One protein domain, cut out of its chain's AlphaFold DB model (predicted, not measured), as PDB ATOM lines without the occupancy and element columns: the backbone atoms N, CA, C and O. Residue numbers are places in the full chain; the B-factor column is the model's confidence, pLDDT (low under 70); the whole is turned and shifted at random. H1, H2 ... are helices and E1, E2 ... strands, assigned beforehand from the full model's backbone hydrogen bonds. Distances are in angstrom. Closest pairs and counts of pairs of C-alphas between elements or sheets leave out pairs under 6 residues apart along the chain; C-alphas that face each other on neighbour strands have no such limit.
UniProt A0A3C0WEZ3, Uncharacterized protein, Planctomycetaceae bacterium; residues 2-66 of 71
ATOM      1  N   ASN A   2      29.623  -4.079 -30.481       71.19
ATOM      2  CA  ASN A   2      28.572  -3.046 -30.517       71.19
ATOM      3  C   ASN A   2      29.090  -1.586 -30.413       71.19
ATOM      4  O   ASN A   2      28.701  -0.746 -31.214       71.19
ATOM      5  N   ARG A   3      30.059  -1.307 -29.525       73.81
ATOM      6  CA  ARG A   3      30.694   0.025 -29.406       73.81
ATOM      7  C   ARG A   3      31.377   0.507 -30.695       73.81
ATOM      8  O   ARG A   3      31.361   1.695 -30.970       73.81
ATOM      9  N   TYR A   4      31.975  -0.403 -31.462       78.25
ATOM     10  CA  TYR A   4      32.635  -0.060 -32.725       78.25
ATOM     11  C   TYR A   4      31.598   0.366 -33.772       78.25
ATOM     12  O   TYR A   4      31.739   1.403 -34.400       78.25
ATOM     13  N   ILE A   5      30.488  -0.369 -33.866       75.25
ATOM     14  CA  ILE A   5      29.391  -0.052 -34.791       75.25
ATOM     15  C   ILE A   5      28.745   1.301 -34.441       75.25
ATOM     16  O   ILE A   5      28.417   2.081 -35.324       75.25
ATOM     17  N   GLN A   6      28.630   1.622 -33.151       76.06
ATOM     18  CA  GLN A   6      28.151   2.932 -32.696       76.06
ATOM     19  C   GLN A   6      29.077   4.093 -33.084       76.06
ATOM     20  O   GLN A   6      28.595   5.199 -33.305       76.06
ATOM     21  N   GLN A   7      30.391   3.866 -33.150       78.44
ATOM     22  CA  GLN A   7      31.346   4.893 -33.578       78.44
ATOM     23  C   GLN A   7      31.243   5.170 -35.079       78.44
ATOM     24  O   GLN A   7      31.351   6.322 -35.478       78.44
ATOM     25  N   GLU A   8      30.984   4.135 -35.880       78.50
ATOM     26  CA  GLU A   8      30.835   4.260 -37.333       78.50
ATOM     27  C   GLU A   8      29.509   4.923 -37.738       78.50
ATOM     28  O   GLU A   8      29.484   5.750 -38.643       78.50
ATOM     29  N   ILE A   9      28.402   4.584 -37.066       73.88
ATOM     30  CA  ILE A   9      27.056   5.092 -37.409       73.88
ATOM     31  C   ILE A   9      26.753   6.429 -36.711       73.88
ATOM     32  O   ILE A   9      25.941   7.220 -37.191       73.88
ATOM     33  N   GLY A  10      27.416   6.697 -35.585       70.69
ATOM     34  CA  GLY A  10      27.095   7.810 -34.700       70.69
ATOM     35  C   GLY A  10      26.014   7.452 -33.673       70.69
ATOM     36  O   GLY A  10      25.245   6.501 -33.822       70.69
ATOM     37  N   LEU A  11      25.983   8.217 -32.579       68.88
ATOM     38  CA  LEU A  11      25.035   8.020 -31.473       68.88
ATOM     39  C   LEU A  11      23.763   8.868 -31.611       68.88
ATOM     40  O   LEU A  11      22.801   8.622 -30.880       68.88
ATOM     41  N   ASP A  12      23.748   9.825 -32.542       68.50
ATOM     42  CA  ASP A  12      22.623  10.725 -32.769       68.50
ATOM     43  C   ASP A  12      21.418   9.931 -33.287       68.50
ATOM     44  O   ASP A  12      21.448   9.339 -34.366       68.50
ATOM     45  N   GLY A  13      20.363   9.869 -32.475       63.19
ATOM     46  CA  GLY A  13      19.088   9.250 -32.819       63.19
ATOM     47  C   GLY A  13      18.013  10.317 -32.986       63.19
ATOM     48  O   GLY A  13      17.874  11.195 -32.136       63.19
ATOM     49  N   GLY A  14      17.256  10.247 -34.078       65.00
ATOM     50  CA  GLY A  14      16.156  11.167 -34.365       65.00
ATOM     51  C   GLY A  14      15.816  11.237 -35.858       65.00
ATOM     52  O   GLY A  14      16.547  10.666 -36.671       65.00
ATOM     53  N   PRO A  15      14.728  11.932 -36.230       57.59
ATOM     54  CA  PRO A  15      14.318  12.079 -37.626       57.59
ATOM     55  C   PRO A  15      15.434  12.711 -38.471       57.59
ATOM     56  O   PRO A  15      15.925  13.791 -38.137       57.59
ATOM     57  N   GLY A  16      15.846  12.043 -39.550       66.38
ATOM     58  CA  GLY A  16      16.941  12.469 -40.429       66.38
ATOM     59  C   GLY A  16      18.348  12.085 -39.955       66.38
ATOM     60  O   GLY A  16      19.330  12.502 -40.571       66.38
ATOM     61  N   SER A  17      18.473  11.305 -38.877       71.25
ATOM     62  CA  SER A  17      19.767  10.781 -38.421       71.25
ATOM     63  C   SER A  17      20.289   9.668 -39.336       71.25
ATOM     64  O   SER A  17      19.520   8.917 -39.936       71.25
ATOM     65  N   ALA A  18      21.616   9.501 -39.386       69.19
ATOM     66  CA  ALA A  18      22.259   8.395 -40.107       69.19
ATOM     67  C   ALA A  18      21.783   7.010 -39.624       69.19
ATOM     68  O   ALA A  18      21.856   6.029 -40.355       69.19
ATOM     69  N   ARG A  19      21.257   6.939 -38.399       70.81
ATOM     70  CA  ARG A  19      20.718   5.734 -37.770       70.81
ATOM     71  C   ARG A  19      19.390   5.268 -38.381       70.81
ATOM     72  O   ARG A  19      19.163   4.069 -38.469       70.81
ATOM     73  N   GLU A  20      18.547   6.199 -38.831       71.06
ATOM     74  CA  GLU A  20      17.254   5.906 -39.481       71.06
ATOM     75  C   GLU A  20      17.445   5.281 -40.874       71.06
ATOM     76  O   GLU A  20      16.660   4.447 -41.332       71.06
ATOM     77  N   THR A  21      18.522   5.670 -41.558       74.62
ATOM     78  CA  THR A  21      18.868   5.170 -42.894       74.62
ATOM     79  C   THR A  21      19.898   4.044 -42.870       74.62
ATOM     80  O   THR A  21      20.153   3.447 -43.915       74.62
ATOM     81  N   ALA A  22      20.468   3.728 -41.704       77.06
ATOM     82  CA  ALA A  22      21.435   2.655 -41.556       77.06
ATOM     83  C   ALA A  22      20.785   1.297 -41.851       77.06
ATOM     84  O   ALA A  22      19.809   0.889 -41.219       77.06
ATOM     85  N   GLU A  23      21.376   0.573 -42.795       78.88
ATOM     86  CA  GLU A  23      21.008  -0.795 -43.136       78.88
ATOM     87  C   GLU A  23      22.242  -1.680 -42.987       78.88
ATOM     88  O   GLU A  23      23.347  -1.287 -43.362       78.88
ATOM     89  N   ILE A  24      22.054  -2.884 -42.444       80.56
ATOM     90  CA  ILE A  24      23.106  -3.899 -42.434       80.56
ATOM     91  C   ILE A  24      22.664  -5.139 -43.196       80.56
ATOM     92  O   ILE A  24      21.563  -5.663 -43.004       80.56
ATOM     93  N   GLU A  25      23.561  -5.614 -44.051       79.38
ATOM     94  CA  GLU A  25      23.425  -6.881 -44.747       79.38
ATOM     95  C   GLU A  25      24.301  -7.930 -44.060       79.38
ATOM     96  O   GLU A  25      25.500  -7.724 -43.857       79.38
ATOM     97  N   ILE A  26      23.695  -9.055 -43.687       77.94
ATOM     98  CA  ILE A  26      24.396 -10.191 -43.089       77.94
ATOM     99  C   ILE A  26      24.383 -11.331 -44.106       77.94
ATOM    100  O   ILE A  26      23.330 -11.916 -44.373       77.94
ATOM    101  N   GLY A  27      25.560 -11.638 -44.656       71.56
ATOM    102  CA  GLY A  27      25.769 -12.784 -45.539       71.56
ATOM    103  C   GLY A  27      25.864 -14.084 -44.745       71.56
ATOM    104  O   GLY A  27      26.540 -14.140 -43.714       71.56
ATOM    105  N   PHE A  28      25.171 -15.120 -45.212       71.25
ATOM    106  CA  PHE A  28      25.172 -16.433 -44.574       71.25
ATOM    107  C   PHE A  28      26.100 -17.399 -45.303       71.25
ATOM    108  O   PHE A  28      26.106 -17.463 -46.525       71.25
ATOM    109  N   ASP A  29      26.853 -18.172 -44.529       72.81
ATOM    110  CA  ASP A  29      27.613 -19.332 -44.993       72.81
ATOM    111  C   ASP A  29      26.813 -20.602 -44.650       72.81
ATOM    112  O   ASP A  29      26.118 -20.647 -43.628       72.81
ATOM    113  N   PHE A  30      26.918 -21.649 -45.468       64.12
ATOM    114  CA  PHE A  30      26.354 -22.970 -45.181       64.12
ATOM    115  C   PHE A  30      26.809 -23.544 -43.829       64.12
ATOM    116  O   PHE A  30      26.051 -24.261 -43.178       64.12
ATOM    117  N   ASN A  31      28.012 -23.195 -43.368       74.06
ATOM    118  CA  ASN A  31      28.551 -23.591 -42.065       74.06
ATOM    119  C   ASN A  31      28.280 -22.577 -40.939       74.06
ATOM    120  O   ASN A  31      28.798 -22.733 -39.823       74.06
ATOM    121  N   LEU A  32      27.484 -21.531 -41.184       73.69
ATOM    122  CA  LEU A  32      27.227 -20.500 -40.185       73.69
ATOM    123  C   LEU A  32      26.425 -21.072 -39.007       73.69
ATOM    124  O   LEU A  32      25.242 -21.395 -39.105       73.69
ATOM    125  N   LYS A  33      27.072 -21.173 -37.840       72.75
ATOM    126  CA  LYS A  33      26.401 -21.640 -36.618       72.75
ATOM    127  C   LYS A  33      25.460 -20.565 -36.080       72.75
ATOM    128  O   LYS A  33      25.857 -19.407 -35.947       72.75
ATOM    129  N   TYR A  34      24.276 -20.986 -35.638       67.00
ATOM    130  CA  TYR A  34      23.231 -20.141 -35.044       67.00
ATOM    131  C   TYR A  34      23.747 -19.135 -33.996       67.00
ATOM    132  O   TYR A  34      23.336 -17.977 -33.980       67.00
ATOM    133  N   THR A  35      24.707 -19.533 -33.154       73.19
ATOM    134  CA  THR A  35      25.292 -18.662 -32.120       73.19
ATOM    135  C   THR A  35      25.946 -17.397 -32.691       73.19
ATOM    136  O   THR A  35      25.859 -16.337 -32.074       73.19
ATOM    137  N   HIS A  36      26.559 -17.473 -33.876       78.62
ATOM    138  CA  HIS A  36      27.190 -16.312 -34.516       78.62
ATOM    139  C   HIS A  36      26.148 -15.332 -35.059       78.62
ATOM    140  O   HIS A  36      26.333 -14.122 -34.946       78.62
ATOM    141  N   VAL A  37      25.021 -15.844 -35.558       78.25
ATOM    142  CA  VAL A  37      23.891 -15.033 -36.036       78.25
ATOM    143  C   VAL A  37      23.300 -14.219 -34.894       78.25
ATOM    144  O   VAL A  37      23.156 -13.004 -35.005       78.25
ATOM    145  N   ILE A  38      23.014 -14.871 -33.765       81.00
ATOM    146  CA  ILE A  38      22.464 -14.193 -32.588       81.00
ATOM    147  C   ILE A  38      23.444 -13.153 -32.045       81.00
ATOM    148  O   ILE A  38      23.023 -12.057 -31.678       81.00
ATOM    149  N   GLY A  39      24.746 -13.449 -32.042       81.25
ATOM    150  CA  GLY A  39      25.770 -12.483 -31.650       81.25
ATOM    151  C   GLY A  39      25.811 -11.259 -32.569       81.25
ATOM    152  O   GLY A  39      25.862 -10.132 -32.076       81.25
ATOM    153  N   ALA A  40      25.735 -11.467 -33.886       80.00
ATOM    154  CA  ALA A  40      25.715 -10.392 -34.874       80.00
ATOM    155  C   ALA A  40      24.466  -9.515 -34.732       80.00
ATOM    156  O   ALA A  40      24.602  -8.301 -34.601       80.00
ATOM    157  N   ILE A  41      23.276 -10.125 -34.655       81.81
ATOM    158  CA  ILE A  41      22.004  -9.420 -34.432       81.81
ATOM    159  C   ILE A  41      22.078  -8.614 -33.134       81.81
ATOM    160  O   ILE A  41      21.872  -7.406 -33.141       81.81
ATOM    161  N   THR A  42      22.483  -9.244 -32.030       82.62
ATOM    162  CA  THR A  42      22.613  -8.569 -30.729       82.62
ATOM    163  C   THR A  42      23.575  -7.381 -30.794       82.62
ATOM    164  O   THR A  42      23.335  -6.346 -30.176       82.62
ATOM    165  N   ALA A  43      24.662  -7.495 -31.562       80.69
ATOM    166  CA  ALA A  43      25.629  -6.419 -31.720       80.69
ATOM    167  C   ALA A  43      25.085  -5.218 -32.513       80.69
ATOM    168  O   ALA A  43      25.607  -4.120 -32.318       80.69
ATOM    169  N   VAL A  44      24.062  -5.399 -33.357       80.56
ATOM    170  CA  VAL A  44      23.490  -4.344 -34.217       80.56
ATOM    171  C   VAL A  44      22.100  -3.874 -33.797       80.56
ATOM    172  O   VAL A  44      21.689  -2.795 -34.205       80.56
ATOM    173  N   SER A  45      21.376  -4.626 -32.965       78.06
ATOM    174  CA  SER A  45      20.007  -4.269 -32.576       78.06
ATOM    175  C   SER A  45      19.942  -3.056 -31.657       78.06
ATOM    176  O   SER A  45      19.005  -2.275 -31.763       78.06
ATOM    177  N   GLY A  46      20.913  -2.857 -30.763       77.00
ATOM    178  CA  GLY A  46      20.897  -1.727 -29.833       77.00
ATOM    179  C   GLY A  46      21.404  -2.061 -28.441       77.00
ATOM    180  O   GLY A  46      21.792  -3.190 -28.150       77.00
ATOM    181  N   THR A  47      21.405  -1.058 -27.568       78.88
ATOM    182  CA  THR A  47      21.814  -1.209 -26.165       78.88
ATOM    183  C   THR A  47      20.735  -0.696 -25.239       78.88
ATOM    184  O   THR A  47      20.067   0.290 -25.541       78.88
ATOM    185  N   LYS A  48      20.605  -1.333 -24.079       81.38
ATOM    186  CA  LYS A  48      19.773  -0.814 -22.999       81.38
ATOM    187  C   LYS A  48      20.499   0.337 -22.300       81.38
ATOM    188  O   LYS A  48      21.621   0.146 -21.825       81.38
ATOM    189  N   ASP A  49      19.870   1.504 -22.222       79.75
ATOM    190  CA  ASP A  49      20.328   2.605 -21.380       79.75
ATOM    191  C   ASP A  49      20.159   2.184 -19.912       79.75
ATOM    192  O   ASP A  49      19.059   1.886 -19.444       79.75
ATOM    193  N   GLN A  50      21.264   2.102 -19.171       81.56
ATOM    194  CA  GLN A  50      21.240   1.663 -17.772       81.56
ATOM    195  C   GLN A  50      20.603   2.691 -16.829       81.56
ATOM    196  O   GLN A  50      20.185   2.334 -15.730       81.56
ATOM    197  N   ARG A  51      20.524   3.957 -17.243       82.19
ATOM    198  CA  ARG A  51      19.972   5.065 -16.466       82.19
ATOM    199  C   ARG A  51      18.471   5.213 -16.692       82.19
ATOM    200  O   ARG A  51      17.748   5.424 -15.726       82.19
ATOM    201  N   THR A  52      18.003   5.097 -17.936       84.25
ATOM    202  CA  THR A  52      16.569   5.233 -18.268       84.25
ATOM    203  C   THR A  52      15.839   3.893 -18.373       84.25
ATOM    204  O   THR A  52      14.615   3.865 -18.369       84.25
ATOM    205  N   ASN A  53      16.569   2.771 -18.400       82.00
ATOM    206  CA  ASN A  53      16.063   1.426 -18.708       82.00
ATOM    207  C   ASN A  53      15.453   1.267 -20.111       82.00
ATOM    208  O   ASN A  53      14.894   0.207 -20.406       82.00
ATOM    209  N   GLU A  54      15.597   2.255 -20.989       80.50
ATOM    210  CA  GLU A  54      15.064   2.215 -22.348       80.50
ATOM    211  C   GLU A  54      15.991   1.444 -23.291       80.50
ATOM    212  O   GLU A  54      17.206   1.375 -23.095       80.50
ATOM    213  N   ILE A  55      15.418   0.847 -24.335       78.38
ATOM    214  CA  ILE A  55      16.198   0.246 -25.418       78.38
ATOM    215  C   ILE A  55      16.487   1.339 -26.443       78.38
ATOM    216  O   ILE A  55      15.559   1.937 -26.977       78.38
ATOM    217  N   LEU A  56      17.768   1.567 -26.735       77.56
ATOM    218  CA  LEU A  56      18.218   2.466 -27.795       77.56
ATOM    219  C   LEU A  56      18.514   1.629 -29.057       77.56
ATOM    220  O   LEU A  56      19.601   1.039 -29.131       77.56
ATOM    221  N   PRO A  57      17.588   1.541 -30.033       75.12
ATOM    222  CA  PRO A  57      17.712   0.653 -31.198       75.12
ATOM    223  C   PRO A  57      18.803   1.143 -32.151       75.12
ATOM    224  O   PRO A  57      18.749   2.297 -32.537       75.12
ATOM    225  N   LEU A  58      19.849   0.367 -32.467       76.56
ATOM    226  CA  LEU A  58      21.037   0.840 -33.220       76.56
ATOM    227  C   LEU A  58      20.871   0.779 -34.741       76.56
ATOM    228  O   LEU A  58      21.136   1.773 -35.402       76.56
ATOM    229  N   ILE A  59      20.425  -0.347 -35.278       78.56
ATOM    230  CA  ILE A  59      20.076  -0.497 -36.691       78.56
ATOM    231  C   ILE A  59      18.648  -1.020 -36.750       78.56
ATOM    232  O   ILE A  59      18.341  -2.056 -36.159       78.56
ATOM    233  N   GLU A  60      17.775  -0.310 -37.459       73.06
ATOM    234  CA  GLU A  60      16.359  -0.680 -37.565       73.06
ATOM    235  C   GLU A  60      16.095  -1.687 -38.690       73.06
ATOM    236  O   GLU A  60      15.097  -2.407 -38.673       73.06
ATOM    237  N   LYS A  61      17.011  -1.778 -39.659       80.50
ATOM    238  CA  LYS A  61      16.847  -2.589 -40.863       80.50
ATOM    239  C   LYS A  61      17.994  -3.582 -41.028       80.50
ATOM    240  O   LYS A  61      19.125  -3.218 -41.347       80.50
ATOM    241  N   VAL A  62      17.672  -4.859 -40.840       80.06
ATOM    242  CA  VAL A  62      18.598  -5.983 -41.029       80.06
ATOM    243  C   VAL A  62      18.126  -6.813 -42.218       80.06
ATOM    244  O   VAL A  62      17.002  -7.319 -42.212       80.06
ATOM    245  N   ARG A  63      18.979  -6.965 -43.237       80.50
ATOM    246  CA  ARG A  63      18.714  -7.808 -44.408       80.50
ATOM    247  C   ARG A  63      19.572  -9.067 -44.356       80.50
ATOM    248  O   ARG A  63      20.782  -9.007 -44.158       80.50
ATOM    249  N   PHE A  64      18.927 -10.204 -44.582       77.50
ATOM    250  CA  PHE A  64      19.583 -11.497 -44.725       77.50
ATOM    251  C   PHE A  64      19.810 -11.768 -46.206       77.50
ATOM    252  O   PHE A  64      18.842 -11.778 -46.971       77.50
ATOM    253  N   THR A  65      21.061 -11.980 -46.609       79.38
ATOM    254  CA  THR A  65      21.370 -12.435 -47.966       79.38
ATOM    255  C   THR A  65      21.720 -13.919 -47.974       79.38
ATOM    256  O   THR A  65      22.419 -14.399 -47.074       79.38
ATOM    257  N   PRO A  66      21.198 -14.674 -48.960       67.62
ATOM    258  CA  PRO A  66      21.550 -16.076 -49.119       67.62
ATOM    259  C   PRO A  66      23.059 -16.218 -49.382       67.62
ATOM    260  O   PRO A  66      23.689 -15.254 -49.837       67.62
TER     261      PRO A  66
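Overview. This is residues 2 to 66 of the 71 residues of an uncharacterized protein of Planctomycetaceae bacterium (UniProt A0A3C0WEZ3). What shape do these atoms make? It is a loose, elongated frame: the parallel strand pair E1 and E4 makes one long side, and helix H3, folded back beyond a loop, makes the other. The hairpin of E2 and E3 follows the end of H3 and its tip, residues 49 to 54, sticks out, while H1 sits beside that end of H3 and the short H2 comes just before E1. What are the bare facts? The printed part has 65 residues, with three named helices and four named strands in the order H1 H2 E1 H3 E2 E3 E4, a mixed class with two two-stranded sheets, E1 E4 parallel and E2 E3 antiparallel. It is only just loose, close to compact, with a radius of gyration of the C-alphas of 13.0 A, and spans 39 by 25 by 17 A.

Arrangement. How do the longest strands pair? E1, residues 23 to 27, and E4, residues 61 to 65, are parallel neighbours at 24 degrees, with N 63 and O 24 at 2.9 A and N 26 and O 63 at 3.0 A within hydrogen-bond range. Where is the longest helix? H3, residues 34 to 45, is near E1, with 7 pairs of C-alphas within 10 A, and near E4, with 5. What is beyond it? E2, residues 46 to 48, and E3, residues 55 to 57, form an antiparallel hairpin at 168 degrees, with N 56 and O 47 at 2.9 A. H1, residues 2 to 9, only just touches H3, with 3 pairs of C-alphas within 8 A, through residues 43 to 44 of H3 alone; the closest C-alphas, of Asn 2 and Ala 43, are 4.6 A apart, and the tilt is steep at 50 degrees, the same way. H2, residues 18 to 21, is close to H1 but not clearly touching, the closest C-alphas, of Ile 9 and Arg 19, being 6.4 A apart. How are the helix backbones formed? In H1 and H3 every O i to N i+4 pair is within hydrogen-bond range; H2 is too short for such a pair.

Along the chain. Where do the first and last elements lie? H1 begins at C-alpha 2, (28.572, -3.046, -30.517), and E4 ends at C-alpha 65, (21.370, -12.435, -47.966). How long are the longer elements? H3 measures 16.4 A, E1 13.1 A, E4 13.0 A and H1 10.8 A, from first to last C-alpha.

Size, cuts and confidence. How far does it reach? The two C-alphas farthest apart, of Phe 30 and Arg 51, are 40.6 A apart. Is it unbroken? The printed part has no cut, and no link is long. Where is confidence low? The mean pLDDT of the printed part is 75.6; residues 11 to 16, 18, 30, 34 and 66 are under 70.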